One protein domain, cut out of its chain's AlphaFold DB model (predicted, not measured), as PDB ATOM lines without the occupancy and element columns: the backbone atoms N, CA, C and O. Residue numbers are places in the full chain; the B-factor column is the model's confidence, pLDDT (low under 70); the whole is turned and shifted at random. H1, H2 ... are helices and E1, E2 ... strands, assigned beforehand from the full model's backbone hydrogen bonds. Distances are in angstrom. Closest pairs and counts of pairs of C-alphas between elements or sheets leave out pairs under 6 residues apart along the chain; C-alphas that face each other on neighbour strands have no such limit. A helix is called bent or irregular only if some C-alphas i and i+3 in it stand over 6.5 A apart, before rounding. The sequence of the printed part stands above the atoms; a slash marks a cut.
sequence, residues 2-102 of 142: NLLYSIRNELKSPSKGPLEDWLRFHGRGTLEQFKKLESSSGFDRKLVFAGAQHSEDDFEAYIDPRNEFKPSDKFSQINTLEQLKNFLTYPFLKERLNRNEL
ATOM      1  N   ASN A   2      48.269 -16.141 -17.007       85.12
ATOM      2  CA  ASN A   2      48.468 -17.218 -17.991       85.12
ATOM      3  C   ASN A   2      49.937 -17.609 -18.229       85.12
ATOM      4  O   ASN A   2      50.224 -18.796 -18.329       85.12
ATOM      5  N   LEU A   3      50.864 -16.642 -18.246       89.56
ATOM      6  CA  LEU A   3      52.289 -16.927 -18.450       89.56
ATOM      7  C   LEU A   3      52.902 -17.733 -17.292       89.56
ATOM      8  O   LEU A   3      53.563 -18.739 -17.519       89.56
ATOM      9  N   LEU A   4      52.650 -17.333 -16.040       91.06
ATOM     10  CA  LEU A   4      53.134 -18.084 -14.876       91.06
ATOM     11  C   LEU A   4      52.546 -19.506 -14.854       91.06
ATOM     12  O   LEU A   4      53.250 -20.466 -14.552       91.06
ATOM     13  N   TYR A   5      51.270 -19.642 -15.226       92.56
ATOM     14  CA  TYR A   5      50.621 -20.944 -15.347       92.56
ATOM     15  C   TYR A   5      51.254 -21.811 -16.446       92.56
ATOM     16  O   TYR A   5      51.452 -23.007 -16.233       92.56
ATOM     17  N   SER A   6      51.596 -21.242 -17.608       91.25
ATOM     18  CA  SER A   6      52.187 -22.006 -18.714       91.25
ATOM     19  C   SER A   6      53.593 -22.506 -18.390       91.25
ATOM     20  O   SER A   6      53.923 -23.636 -18.731       91.25
ATOM     21  N   ILE A   7      54.399 -21.715 -17.674       90.44
ATOM     22  CA  ILE A   7      55.784 -22.080 -17.323       90.44
ATOM     23  C   ILE A   7      55.899 -22.893 -16.022       90.44
ATOM     24  O   ILE A   7      57.008 -23.218 -15.599       90.44
ATOM     25  N   ARG A   8      54.780 -23.238 -15.367       89.88
ATOM     26  CA  ARG A   8      54.765 -23.860 -14.027       89.88
ATOM     27  C   ARG A   8      55.530 -25.185 -13.928       89.88
ATOM     28  O   ARG A   8      56.036 -25.513 -12.858       89.88
ATOM     29  N   ASN A   9      55.635 -25.919 -15.036       87.81
ATOM     30  CA  ASN A   9      56.352 -27.197 -15.120       87.81
ATOM     31  C   ASN A   9      57.804 -27.038 -15.607       87.81
ATOM     32  O   ASN A   9      58.597 -27.968 -15.505       87.81
ATOM     33  N   GLU A  10      58.174 -25.853 -16.092       87.19
ATOM     34  CA  GLU A  10      59.469 -25.554 -16.720       87.19
ATOM     35  C   GLU A  10      60.340 -24.641 -15.846       87.19
ATOM     36  O   GLU A  10      61.261 -23.987 -16.327       87.19
ATOM     37  N   LEU A  11      60.087 -24.596 -14.534       79.50
ATOM     38  CA  LEU A  11      60.782 -23.688 -13.608       79.50
ATOM     39  C   LEU A  11      62.303 -23.919 -13.536       79.50
ATOM     40  O   LEU A  11      63.028 -23.036 -13.087       79.50
ATOM     41  N   LYS A  12      62.777 -25.100 -13.957       80.75
ATOM     42  CA  LYS A  12      64.204 -25.464 -14.017       80.75
ATOM     43  C   LYS A  12      64.872 -25.095 -15.345       80.75
ATOM     44  O   LYS A  12      66.095 -25.078 -15.413       80.75
ATOM     45  N   SER A  13      64.091 -24.838 -16.391       83.69
ATOM     46  CA  SER A  13      64.611 -24.448 -17.703       83.69
ATOM     47  C   SER A  13      65.150 -23.015 -17.650       83.69
ATOM     48  O   SER A  13      64.638 -22.219 -16.862       83.69
ATOM     49  N   PRO A  14      66.128 -22.625 -18.484       83.56
ATOM     50  CA  PRO A  14      66.537 -21.225 -18.606       83.56
ATOM     51  C   PRO A  14      65.327 -20.326 -18.892       83.56
ATOM     52  O   PRO A  14      64.400 -20.744 -19.590       83.56
ATOM     53  N   SER A  15      65.290 -19.131 -18.304       85.38
ATOM     54  CA  SER A  15      64.242 -18.163 -18.628       85.38
ATOM     55  C   SER A  15      64.453 -17.634 -20.044       85.38
ATOM     56  O   SER A  15      65.578 -17.547 -20.542       85.38
ATOM     57  N   LYS A  16      63.360 -17.269 -20.706       86.19
ATOM     58  CA  LYS A  16      63.397 -16.631 -22.029       86.19
ATOM     59  C   LYS A  16      63.543 -15.109 -21.938       86.19
ATOM     60  O   LYS A  16      63.610 -14.443 -22.967       86.19
ATOM     61  N   GLY A  17      63.574 -14.547 -20.726       90.88
ATOM     62  CA  GLY A  17      63.717 -13.114 -20.498       90.88
ATOM     63  C   GLY A  17      63.379 -12.668 -19.070       90.88
ATOM     64  O   GLY A  17      62.882 -13.457 -18.262       90.88
ATOM     65  N   PRO A  18      63.568 -11.370 -18.772       92.62
ATOM     66  CA  PRO A  18      63.468 -10.822 -17.417       92.62
ATOM     67  C   PRO A  18      62.068 -10.942 -16.802       92.62
ATOM     68  O   PRO A  18      61.935 -11.079 -15.588       92.62
ATOM     69  N   LEU A  19      61.009 -10.925 -17.620       90.38
ATOM     70  CA  LEU A  19      59.639 -11.113 -17.139       90.38
ATOM     71  C   LEU A  19      59.414 -12.530 -16.595       90.38
ATOM     72  O   LEU A  19      58.759 -12.696 -15.569       90.38
ATOM     73  N   GLU A  20      59.949 -13.554 -17.266       91.44
ATOM     74  CA  GLU A  20      59.849 -14.929 -16.773       91.44
ATOM     75  C   GLU A  20      60.643 -15.105 -15.479       91.44
ATOM     76  O   GLU A  20      60.143 -15.741 -14.553       91.44
ATOM     77  N   ASP A  21      61.831 -14.501 -15.373       90.81
ATOM     78  CA  ASP A  21      62.617 -14.515 -14.132       90.81
ATOM     79  C   ASP A  21      61.876 -13.849 -12.976       90.81
ATOM     80  O   ASP A  21      61.760 -14.426 -11.891       90.81
ATOM     81  N   TRP A  22      61.302 -12.672 -13.227       91.56
ATOM     82  CA  TRP A  22      60.500 -11.956 -12.242       91.56
ATOM     83  C   TRP A  22      59.305 -12.800 -11.783       91.56
ATOM     84  O   TRP A  22      59.090 -12.985 -10.583       91.56
ATOM     85  N   LEU A  23      58.568 -13.398 -12.726       91.38
ATOM     86  CA  LEU A  23      57.431 -14.269 -12.425       91.38
ATOM     87  C   LEU A  23      57.845 -15.521 -11.647       91.38
ATOM     88  O   LEU A  23      57.142 -15.925 -10.725       91.38
ATOM     89  N   ARG A  24      58.984 -16.134 -11.973       89.25
ATOM     90  CA  ARG A  24      59.508 -17.302 -11.248       89.25
ATOM     91  C   ARG A  24      59.969 -16.967  -9.840       89.25
ATOM     92  O   ARG A  24      59.960 -17.851  -8.986       89.25
ATOM     93  N   PHE A  25      60.407 -15.736  -9.596       88.94
ATOM     94  CA  PHE A  25      60.806 -15.289  -8.269       88.94
ATOM     95  C   PHE A  25      59.584 -14.938  -7.412       88.94
ATOM     96  O   PHE A  25      59.419 -15.486  -6.323       88.94
ATOM     97  N   HIS A  26      58.688 -14.095  -7.926       89.81
ATOM     98  CA  HIS A  26      57.547 -13.570  -7.168       89.81
ATOM     99  C   HIS A  26      56.309 -14.481  -7.185       89.81
ATOM    100  O   HIS A  26      55.486 -14.419  -6.279       89.81
ATOM    101  N   GLY A  27      56.185 -15.370  -8.172       91.12
ATOM    102  CA  GLY A  27      55.069 -16.310  -8.309       91.12
ATOM    103  C   GLY A  27      55.232 -17.623  -7.537       91.12
ATOM    104  O   GLY A  27      54.364 -18.491  -7.632       91.12
ATOM    105  N   ARG A  28      56.331 -17.806  -6.787       90.31
ATOM    106  CA  ARG A  28      56.620 -19.064  -6.067       90.31
ATOM    107  C   ARG A  28      55.508 -19.457  -5.107       90.31
ATOM    108  O   ARG A  28      55.105 -20.613  -5.113       90.31
ATOM    109  N   GLY A  29      54.995 -18.507  -4.325       91.56
ATOM    110  CA  GLY A  29      53.919 -18.772  -3.366       91.56
ATOM    111  C   GLY A  29      52.687 -19.364  -4.048       91.56
ATOM    112  O   GLY A  29      52.218 -20.438  -3.675       91.56
ATOM    113  N   THR A  30      52.245 -18.742  -5.142       94.81
ATOM    114  CA  THR A  30      51.125 -19.230  -5.958       94.81
ATOM    115  C   THR A  30      51.384 -20.620  -6.526       94.81
ATOM    116  O   THR A  30      50.506 -21.479  -6.468       94.81
ATOM    117  N   LEU A  31      52.585 -20.863  -7.057       94.38
ATOM    118  CA  LEU A  31      52.964 -22.161  -7.618       94.38
ATOM    119  C   LEU A  31      52.927 -23.271  -6.564       94.38
ATOM    120  O   LEU A  31      52.388 -24.341  -6.828       94.38
ATOM    121  N   GLU A  32      53.466 -23.021  -5.373       92.81
ATOM    122  CA  GLU A  32      53.480 -24.011  -4.295       92.81
ATOM    123  C   GLU A  32      52.070 -24.311  -3.780       92.81
ATOM    124  O   GLU A  32      51.716 -25.479  -3.609       92.81
ATOM    125  N   GLN A  33      51.224 -23.292  -3.600       94.12
ATOM    126  CA  GLN A  33      49.825 -23.507  -3.221       94.12
ATOM    127  C   GLN A  33      49.049 -24.270  -4.299       94.12
ATOM    128  O   GLN A  33      48.293 -25.189  -3.987       94.12
ATOM    129  N   PHE A  34      49.282 -23.958  -5.575       94.38
ATOM    130  CA  PHE A  34      48.633 -24.670  -6.667       94.38
ATOM    131  C   PHE A  34      49.065 -26.130  -6.758       94.38
ATOM    132  O   PHE A  34      48.208 -26.991  -6.911       94.38
ATOM    133  N   LYS A  35      50.355 -26.443  -6.589       92.56
ATOM    134  CA  LYS A  35      50.828 -27.838  -6.548       92.56
ATOM    135  C   LYS A  35      50.175 -28.627  -5.418       92.56
ATOM    136  O   LYS A  35      49.811 -29.785  -5.619       92.56
ATOM    137  N   LYS A  36      49.999 -28.018  -4.235       92.62
ATOM    138  CA  LYS A  36      49.292 -28.664  -3.115       92.62
ATOM    139  C   LYS A  36      47.859 -29.021  -3.499       92.62
ATOM    140  O   LYS A  36      47.413 -30.107  -3.124       92.62
ATOM    141  N   LEU A  37      47.177 -28.129  -4.219       91.88
ATOM    142  CA  LEU A  37      45.815 -28.330  -4.708       91.88
ATOM    143  C   LEU A  37      45.759 -29.380  -5.832       91.88
ATOM    144  O   LEU A  37      44.952 -30.297  -5.769       91.88
ATOM    145  N   GLU A  38      46.648 -29.304  -6.821       90.00
ATOM    146  CA  GLU A  38      46.718 -30.234  -7.962       90.00
ATOM    147  C   GLU A  38      47.071 -31.666  -7.524       90.00
ATOM    148  O   GLU A  38      46.649 -32.631  -8.152       90.00
ATOM    149  N   SER A  39      47.792 -31.814  -6.407       87.62
ATOM    150  CA  SER A  39      48.104 -33.122  -5.814       87.62
ATOM    151  C   SER A  39      46.916 -33.773  -5.090       87.62
ATOM    152  O   SER A  39      47.026 -34.925  -4.676       87.62
ATOM    153  N   SER A  40      45.814 -33.047  -4.876       85.44
ATOM    154  CA  SER A  40      44.594 -33.596  -4.273       85.44
ATOM    155  C   SER A  40      43.630 -34.107  -5.336       85.44
ATOM    156  O   SER A  40      43.483 -33.502  -6.400       85.44
ATOM    157  N   SER A  41      42.968 -35.227  -5.053       76.06
ATOM    158  CA  SER A  41      41.979 -35.804  -5.958       76.06
ATOM    159  C   SER A  41      40.793 -34.850  -6.117       76.06
ATOM    160  O   SER A  41      39.968 -34.731  -5.225       76.06
ATOM    161  N   GLY A  42      40.691 -34.180  -7.267       75.88
ATOM    162  CA  GLY A  42      39.537 -33.331  -7.587       75.88
ATOM    163  C   GLY A  42      39.597 -31.889  -7.071       75.88
ATOM    164  O   GLY A  42      38.562 -31.233  -7.083       75.88
ATOM    165  N   PHE A  43      40.775 -31.370  -6.692       81.94
ATOM    166  CA  PHE A  43      40.953 -29.992  -6.185       81.94
ATOM    167  C   PHE A  43      40.158 -29.691  -4.895       81.94
ATOM    168  O   PHE A  43      39.826 -28.543  -4.620       81.94
ATOM    169  N   ASP A  44      39.871 -30.707  -4.082       80.56
ATOM    170  CA  ASP A  44      39.071 -30.598  -2.853       80.56
ATOM    171  C   ASP A  44      39.877 -30.126  -1.628       80.56
ATOM    172  O   ASP A  44      39.329 -29.850  -0.555       80.56
ATOM    173  N   ARG A  45      41.199 -30.017  -1.769       88.06
ATOM    174  CA  ARG A  45      42.081 -29.691  -0.655       88.06
ATOM    175  C   ARG A  45      41.923 -28.248  -0.191       88.06
ATOM    176  O   ARG A  45      42.172 -27.296  -0.927       88.06
ATOM    177  N   LYS A  46      41.683 -28.105   1.112       92.19
ATOM    178  CA  LYS A  46      41.797 -26.838   1.838       92.19
ATOM    179  C   LYS A  46      43.227 -26.291   1.770       92.19
ATOM    180  O   LYS A  46      44.179 -26.964   2.180       92.19
ATOM    181  N   LEU A  47      43.371 -25.061   1.294       92.81
ATOM    182  CA  LEU A  47      44.633 -24.328   1.297       92.81
ATOM    183  C   LEU A  47      44.706 -23.416   2.520       92.81
ATOM    184  O   LEU A  47      43.703 -22.846   2.939       92.81
ATOM    185  N   VAL A  48      45.907 -23.285   3.078       91.88
ATOM    186  CA  VAL A  48      46.190 -22.381   4.196       91.88
ATOM    187  C   VAL A  48      47.184 -21.337   3.713       91.88
ATOM    188  O   VAL A  48      48.252 -21.675   3.185       91.88
ATOM    189  N   PHE A  49      46.812 -20.075   3.873       89.44
ATOM    190  CA  PHE A  49      47.610 -18.912   3.521       89.44
ATOM    191  C   PHE A  49      48.131 -18.316   4.819       89.44
ATOM    192  O   PHE A  49      47.493 -17.449   5.402       89.44
ATOM    193  N   ALA A  50      49.264 -18.843   5.283       77.38
ATOM    194  CA  ALA A  50      49.856 -18.405   6.535       77.38
ATOM    195  C   ALA A  50      50.694 -17.134   6.345       77.38
ATOM    196  O   ALA A  50      51.566 -17.094   5.465       77.38
ATOM    197  N   GLY A  51      50.433 -16.112   7.154       62.19
ATOM    198  CA  GLY A  51      51.224 -14.890   7.224       62.19
ATOM    199  C   GLY A  51      52.571 -15.148   7.901       62.19
ATOM    200  O   GLY A  51      52.696 -15.968   8.805       62.19
ATOM    201  N   ALA A  52      53.625 -14.448   7.477       48.03
ATOM    202  CA  ALA A  52      54.953 -14.607   8.081       48.03
ATOM    203  C   ALA A  52      55.093 -13.922   9.458       48.03
ATOM    204  O   ALA A  52      56.132 -14.081  10.095       48.03
ATOM    205  N   GLN A  53      54.110 -13.114   9.886       47.31
ATOM    206  CA  GLN A  53      54.264 -12.218  11.039       47.31
ATOM    207  C   GLN A  53      53.305 -12.476  12.209       47.31
ATOM    208  O   GLN A  53      53.776 -12.357  13.338       47.31
ATOM    209  N   HIS A  54      52.038 -12.859  11.989       49.38
ATOM    210  CA  HIS A  54      51.089 -13.235  13.057       49.38
ATOM    211  C   HIS A  54      50.256 -14.438  12.619       49.38
ATOM    212  O   HIS A  54      49.796 -14.481  11.486       49.38
ATOM    213  N   SER A  55      50.025 -15.395  13.522       55.59
ATOM    214  CA  SER A  55      49.154 -16.555  13.259       55.59
ATOM    215  C   SER A  55      47.678 -16.180  13.107       55.59
ATOM    216  O   SER A  55      46.879 -16.991  12.656       55.59
ATOM    217  N   GLU A  56      47.305 -14.973  13.534       59.50
ATOM    218  CA  GLU A  56      45.949 -14.431  13.400       59.50
ATOM    219  C   GLU A  56      45.659 -13.931  11.975       59.50
ATOM    220  O   GLU A  56      44.497 -13.813  11.602       59.50
ATOM    221  N   ASP A  57      46.701 -13.721  11.157       65.69
ATOM    222  CA  ASP A  57      46.578 -13.353   9.738       65.69
ATOM    223  C   ASP A  57      46.381 -14.582   8.831       65.69
ATOM    224  O   ASP A  57      46.197 -14.455   7.615       65.69
ATOM    225  N   ASP A  58      46.462 -15.786   9.403       83.00
ATOM    226  CA  ASP A  58      46.327 -17.029   8.665       83.00
ATOM    227  C   ASP A  58      44.865 -17.243   8.282       83.00
ATOM    228  O   ASP A  58      43.970 -17.293   9.127       83.00
ATOM    229  N   PHE A  59      44.618 -17.453   6.991       89.06
ATOM    230  CA  PHE A  59      43.283 -17.786   6.513       89.06
ATOM    231  C   PHE A  59      43.275 -19.054   5.671       89.06
ATOM    232  O   PHE A  59      44.244 -19.446   5.011       89.06
ATOM    233  N   GLU A  60      42.131 -19.722   5.718       92.81
ATOM    234  CA  GLU A  60      41.874 -20.948   4.987       92.81
ATOM    235  C   GLU A  60      41.023 -20.642   3.760       92.81
ATOM    236  O   GLU A  60      40.101 -19.832   3.838       92.81
ATOM    237  N   ALA A  61      41.293 -21.321   2.646       95.31
ATOM    238  CA  ALA A  61      40.462 -21.212   1.457       95.31
ATOM    239  C   ALA A  61      40.229 -22.559   0.769       95.31
ATOM    240  O   ALA A  61      41.150 -23.361   0.587       95.31
ATOM    241  N   TYR A  62      38.995 -22.752   0.319       95.00
ATOM    242  CA  TYR A  62      38.598 -23.753  -0.659       95.00
ATOM    243  C   TYR A  62      38.532 -23.090  -2.033       95.00
ATOM    244  O   TYR A  62      37.768 -22.142  -2.246       95.00
ATOM    245  N   ILE A  63      39.354 -23.579  -2.959       95.12
ATOM    246  CA  ILE A  63      39.437 -23.057  -4.322       95.12
ATOM    247  C   ILE A  63      38.470 -23.841  -5.190       95.12
ATOM    248  O   ILE A  63      38.698 -25.022  -5.429       95.12
ATOM    249  N   ASP A  64      37.425 -23.171  -5.673       93.25
ATOM    250  CA  ASP A  64      36.416 -23.766  -6.551       93.25
ATOM    251  C   ASP A  64      35.897 -25.136  -6.052       93.25
ATOM    252  O   ASP A  64      36.097 -26.161  -6.709       93.25
ATOM    253  N   PRO A  65      35.222 -25.186  -4.887       90.94
ATOM    254  CA  PRO A  65      34.765 -26.444  -4.288       90.94
ATOM    255  C   PRO A  65      33.764 -27.215  -5.163       90.94
ATOM    256  O   PRO A  65      33.555 -28.407  -4.959       90.94
ATOM    257  N   ARG A  66      33.131 -26.543  -6.134       90.44
ATOM    258  CA  ARG A  66      32.204 -27.150  -7.102       90.44
ATOM    259  C   ARG A  66      32.890 -27.598  -8.394       90.44
ATOM    260  O   ARG A  66      32.239 -28.206  -9.239       90.44
ATOM    261  N   ASN A  67      34.194 -27.349  -8.524       91.00
ATOM    262  CA  ASN A  67      35.008 -27.713  -9.679       91.00
ATOM    263  C   ASN A  67      34.447 -27.158 -11.010       91.00
ATOM    264  O   ASN A  67      34.491 -27.832 -12.041       91.00
ATOM    265  N   GLU A  68      33.904 -25.937 -10.989       91.44
ATOM    266  CA  GLU A  68      33.270 -25.262 -12.131       91.44
ATOM    267  C   GLU A  68      34.284 -24.573 -13.064       91.44
ATOM    268  O   GLU A  68      33.985 -24.303 -14.232       91.44
ATOM    269  N   PHE A  69      35.492 -24.293 -12.574       92.62
ATOM    270  CA  PHE A  69      36.511 -23.507 -13.262       92.62
ATOM    271  C   PHE A  69      37.657 -24.355 -13.815       92.62
ATOM    272  O   PHE A  69      38.051 -25.401 -13.279       92.62
ATOM    273  N   LYS A  70      38.275 -23.866 -14.896       93.06
ATOM    274  CA  LYS A  70      39.460 -24.510 -15.472       93.06
ATOM    275  C   LYS A  70      40.652 -24.374 -14.517       93.06
ATOM    276  O   LYS A  70      40.720 -23.426 -13.734       93.06
ATOM    277  N   PRO A  71      41.659 -25.259 -14.606       93.00
ATOM    278  CA  PRO A  71      42.836 -25.181 -13.741       93.00
ATOM    279  C   PRO A  71      43.575 -23.829 -13.783       93.00
ATOM    280  O   PRO A  71      44.088 -23.386 -12.760       93.00
ATOM    281  N   SER A  72      43.603 -23.144 -14.933       93.31
ATOM    282  CA  SER A  72      44.187 -21.797 -15.060       93.31
ATOM    283  C   SER A  72      43.434 -20.735 -14.253       93.31
ATOM    284  O   SER A  72      44.047 -19.817 -13.709       93.31
ATOM    285  N   ASP A  73      42.116 -20.872 -14.152       95.12
ATOM    286  CA  ASP A  73      41.251 -19.929 -13.450       95.12
ATOM    287  C   ASP A  73      41.372 -20.152 -11.939       95.12
ATOM    288  O   ASP A  73      41.632 -19.202 -11.199       95.12
ATOM    289  N   LYS A  74      41.384 -21.416 -11.492       95.06
ATOM    290  CA  LYS A  74      41.750 -21.799 -10.114       95.06
ATOM    291  C   LYS A  74      43.126 -21.265  -9.715       95.06
ATOM    292  O   LYS A  74      43.303 -20.721  -8.627       95.06
ATOM    293  N   PHE A  75      44.104 -21.372 -10.616       95.44
ATOM    294  CA  PHE A  75      45.442 -20.818 -10.407       95.44
ATOM    295  C   PHE A  75      45.409 -19.298 -10.211       95.44
ATOM    296  O   PHE A  75      46.120 -18.758  -9.365       95.44
ATOM    297  N   SER A  76      44.562 -18.597 -10.967       95.88
ATOM    298  CA  SER A  76      44.391 -17.154 -10.811       95.88
ATOM    299  C   SER A  76      43.686 -16.763  -9.505       95.88
ATOM    300  O   SER A  76      44.115 -15.790  -8.889       95.88
ATOM    301  N   GLN A  77      42.715 -17.549  -9.021       96.38
ATOM    302  CA  GLN A  77      42.105 -17.367  -7.694       96.38
ATOM    303  C   GLN A  77      43.143 -17.507  -6.572       96.38
ATOM    304  O   GLN A  77      43.227 -16.657  -5.687       96.38
ATOM    305  N   ILE A  78      43.999 -18.532  -6.645       96.00
ATOM    306  CA  ILE A  78      45.101 -18.721  -5.687       96.00
ATOM    307  C   ILE A  78      46.062 -17.536  -5.715       96.00
ATOM    308  O   ILE A  78      46.516 -17.094  -4.663       96.00
ATOM    309  N   ASN A  79      46.373 -16.999  -6.898       96.00
ATOM    310  CA  ASN A  79      47.218 -15.813  -6.987       96.00
ATOM    311  C   ASN A  79      46.587 -14.616  -6.275       96.00
ATOM    312  O   ASN A  79      47.297 -13.927  -5.554       96.00
ATOM    313  N   THR A  80      45.283 -14.382  -6.432       96.12
ATOM    314  CA  THR A  80      44.585 -13.306  -5.712       96.12
ATOM    315  C   THR A  80      44.760 -13.442  -4.198       96.12
ATOM    316  O   THR A  80      45.106 -12.464  -3.539       96.12
ATOM    317  N   LEU A  81      44.608 -14.650  -3.648       95.38
ATOM    318  CA  LEU A  81      44.780 -14.897  -2.211       95.38
ATOM    319  C   LEU A  81      46.243 -14.789  -1.755       95.38
ATOM    320  O   LEU A  81      46.518 -14.258  -0.683       95.38
ATOM    321  N   GLU A  82      47.202 -15.218  -2.576       93.81
ATOM    322  CA  GLU A  82      48.626 -14.991  -2.300       93.81
ATOM    323  C   GLU A  82      48.973 -13.497  -2.279       93.81
ATOM    324  O   GLU A  82      49.748 -13.069  -1.424       93.81
ATOM    325  N   GLN A  83      48.388 -12.689  -3.171       91.81
ATOM    326  CA  GLN A  83      48.585 -11.238  -3.146       91.81
ATOM    327  C   GLN A  83      47.904 -10.587  -1.943       91.81
ATOM    328  O   GLN A  83      48.503  -9.700  -1.341       91.81
ATOM    329  N   LEU A  84      46.710 -11.046  -1.556       92.19
ATOM    330  CA  LEU A  84      46.051 -10.610  -0.323       92.19
ATOM    331  C   LEU A  84      46.960 -10.863   0.885       92.19
ATOM    332  O   LEU A  84      47.265  -9.933   1.624       92.19
ATOM    333  N   LYS A  85      47.479 -12.088   1.027       90.56
ATOM    334  CA  LYS A  85      48.445 -12.434   2.075       90.56
ATOM    335  C   LYS A  85      49.656 -11.501   2.052       90.56
ATOM    336  O   LYS A  85      50.002 -10.933   3.079       90.56
ATOM    337  N   ASN A  86      50.293 -11.315   0.893       88.69
ATOM    338  CA  ASN A  86      51.456 -10.431   0.772       88.69
ATOM    339  C   ASN A  86      51.119  -8.993   1.185       88.69
ATOM    340  O   ASN A  86      51.905  -8.363   1.891       88.69
ATOM    341  N   PHE A  87      49.949  -8.492   0.785       86.94
ATOM    342  CA  PHE A  87      49.479  -7.162   1.141       86.94
ATOM    343  C   PHE A  87      49.320  -7.016   2.658       86.94
ATOM    344  O   PHE A  87      49.845  -6.071   3.234       86.94
ATOM    345  N   LEU A  88      48.708  -7.991   3.331       85.06
ATOM    346  CA  LEU A  88      48.526  -7.963   4.787       85.06
ATOM    347  C   LEU A  88      49.855  -7.956   5.570       85.06
ATOM    348  O   LEU A  88      49.901  -7.445   6.684       85.06
ATOM    349  N   THR A  89      50.966  -8.426   4.985       83.75
ATOM    350  CA  THR A  89      52.282  -8.397   5.658       83.75
ATOM    351  C   THR A  89      52.946  -7.017   5.726       83.75
ATOM    352  O   THR A  89      53.985  -6.877   6.379       83.75
ATOM    353  N   TYR A  90      52.404  -5.988   5.063       86.31
ATOM    354  CA  TYR A  90      53.036  -4.670   5.055       86.31
ATOM    355  C   TYR A  90      52.939  -3.970   6.427       86.31
ATOM    356  O   TYR A  90      51.835  -3.706   6.908       86.31
ATOM    357  N   PRO A  91      54.072  -3.541   7.029       83.06
ATOM    358  CA  PRO A  91      54.072  -2.949   8.371       83.06
ATOM    359  C   PRO A  91      53.186  -1.707   8.525       83.06
ATOM    360  O   PRO A  91      52.585  -1.511   9.575       83.06
ATOM    361  N   PHE A  92      53.073  -0.881   7.479       84.56
ATOM    362  CA  PHE A  92      52.272   0.348   7.517       84.56
ATOM    363  C   PHE A  92      50.756   0.092   7.537       84.56
ATOM    364  O   PHE A  92      49.991   0.983   7.895       84.56
ATOM    365  N   LEU A  93      50.320  -1.108   7.138       83.75
ATOM    366  CA  LEU A  93      48.916  -1.512   7.182       83.75
ATOM    367  C   LEU A  93      48.553  -2.111   8.533       83.75
ATOM    368  O   LEU A  93      47.443  -1.897   9.006       83.75
ATOM    369  N   LYS A  94      49.499  -2.802   9.176       78.31
ATOM    370  CA  LYS A  94      49.290  -3.526  10.432       78.31
ATOM    371  C   LYS A  94      48.624  -2.678  11.514       78.31
ATOM    372  O   LYS A  94      47.668  -3.116  12.139       78.31
ATOM    373  N   GLU A  95      49.106  -1.455  11.731       82.50
ATOM    374  CA  GLU A  95      48.527  -0.585  12.760       82.50
ATOM    375  C   GLU A  95      47.076  -0.200  12.459       82.50
ATOM    376  O   GLU A  95      46.274  -0.112  13.383       82.50
ATOM    377  N   ARG A  96      46.731  -0.003  11.182       86.19
ATOM    378  CA  ARG A  96      45.375   0.369  10.753       86.19
ATOM    379  C   ARG A  96      44.429  -0.827  10.739       86.19
ATOM    380  O   ARG A  96      43.286  -0.682  11.154       86.19
ATOM    381  N   LEU A  97      44.923  -1.996  10.329       82.75
ATOM    382  CA  LEU A  97      44.195  -3.265  10.395       82.75
ATOM    383  C   LEU A  97      43.830  -3.593  11.850       82.75
ATOM    384  O   LEU A  97      42.665  -3.806  12.152       82.75
ATOM    385  N   ASN A  98      44.788  -3.497  12.779       80.88
ATOM    386  CA  ASN A  98      44.552  -3.772  14.204       80.88
ATOM    387  C   ASN A  98      43.592  -2.779  14.882       80.88
ATOM    388  O   ASN A  98      43.058  -3.069  15.950       80.88
ATOM    389  N   ARG A  99      43.421  -1.584  14.306       86.00
ATOM    390  CA  ARG A  99      42.492  -0.553  14.792       86.00
ATOM    391  C   ARG A  99      41.128  -0.605  14.105       86.00
ATOM    392  O   ARG A  99      40.292   0.240  14.409       86.00
ATOM    393  N   ASN A 100      40.907  -1.558  13.197       82.62
ATOM    394  CA  ASN A 100      39.726  -1.628  12.332       82.62
ATOM    395  C   ASN A 100      39.495  -0.326  11.533       82.62
ATOM    396  O   ASN A 100      38.365   0.074  11.277       82.62
ATOM    397  N   GLU A 101      40.573   0.367  11.149       86.94
ATOM    398  CA  GLU A 101      40.527   1.580  10.312       86.94
ATOM    399  C   GLU A 101      40.648   1.257   8.813       86.94
ATOM    400  O   GLU A 101      40.538   2.142   7.961       86.94
ATOM    401  N   LEU A 102      40.946  -0.001   8.485       85.31
ATOM    402  CA  LEU A 102      41.137  -0.488   7.130       85.31
ATOM    403  C   LEU A 102      40.647  -1.928   7.026       85.31
ATOM    404  O   LEU A 102      41.014  -2.763   7.847       85.31
TER     405      LEU A 102
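Overview. This is residues 2 to 102 of the 142 residues of the protein "Hypothetical protein" of Adineta ricciae (UniProt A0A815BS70). One long helix, H4, runs through the middle of a flat model, with H3 crossing it at a steep angle and the small strand hairpin E1 E2 set beside its residues 78 to 86. H1 and H2 pack on each other toward the end where H4 begins, with H2 farther out, and H5 turns off past the other end. The printed part has 101 residues with five named helices and two named strands, in the order H1 H2 H3 E1 E2 H4 H5; the two-strand sheet is antiparallel and the class is mostly helix. The whole is only just compact, close to loose, with a radius of gyration of the C-alphas of 15.3 A, and spans 44 by 36 by 18 A.

Arrangement. H1, residues 2 to 6, touches H2, residues 18 to 26; their closest C-alphas, of Leu 4 and Leu 23, are 6.2 A apart. H3, residues 28 to 38, and H2 meet only through their link. H1 and H3 are near each other, with 6 pairs of C-alphas within 10 A. The closest C-alphas of H3 and E1, residues 47 to 49, are those of Gln 33 and Leu 47, 6.9 A apart. E1 and E2, residues 59 to 61, form an antiparallel hairpin at 150 degrees, with N 47 and O 61 at 2.9 A and N 59 and O 49 at 3.3 A, within hydrogen-bond range. H4, residues 71 to 88, touches H3 with residues 75 to 82 alone, at a steep tilt of 45 degrees, opposite ways; the closest C-alphas, of Thr 30 and Asn 79, are 5.3 A apart. H4 only just touches H1, with 3 pairs of C-alphas within 8 A, through residues 72 to 75 alone; Tyr 5 and Ser 72 have the closest C-alphas, 6.5 A apart. The closest C-alphas of E1 and H4, of Phe 49 and Lys 85, are 6.7 A apart, while E2 and H4 are near each other, with 5 pairs within 10 A. H5, residues 91 to 98, is close to H4 but not clearly touching, about perpendicular at 89 degrees; the closest C-alphas, of Leu 88 and Lys 94, are 7.2 A apart. Every O i to N i+4 pair is within hydrogen-bond range in H1, H2, H3 and H4, but 2 of 4 in H5.

Along the chain. H1 begins at C-alpha 2, (48.468, -17.218, -17.991). H2 is 12.2 A long and H3 15.0 A. H4 is 25.9 A long, from C-alpha 71 at (42.836, -25.181, -13.741) to C-alpha 88. H5, 11.2 A long, ends at C-alpha 98, (44.552, -3.772, 14.204); it is irregular, but only just: C-alphas 92 and 95 are 6.51 A apart.

Size, cuts and confidence. The two C-alphas farthest apart, of Pro 14 and Arg 99, are 46.1 A apart. The printed part has no cut. The link from H1 to H2, 11 residues, is long. The mean pLDDT of the printed part is 86.8; residues 51 to 57 are under 70.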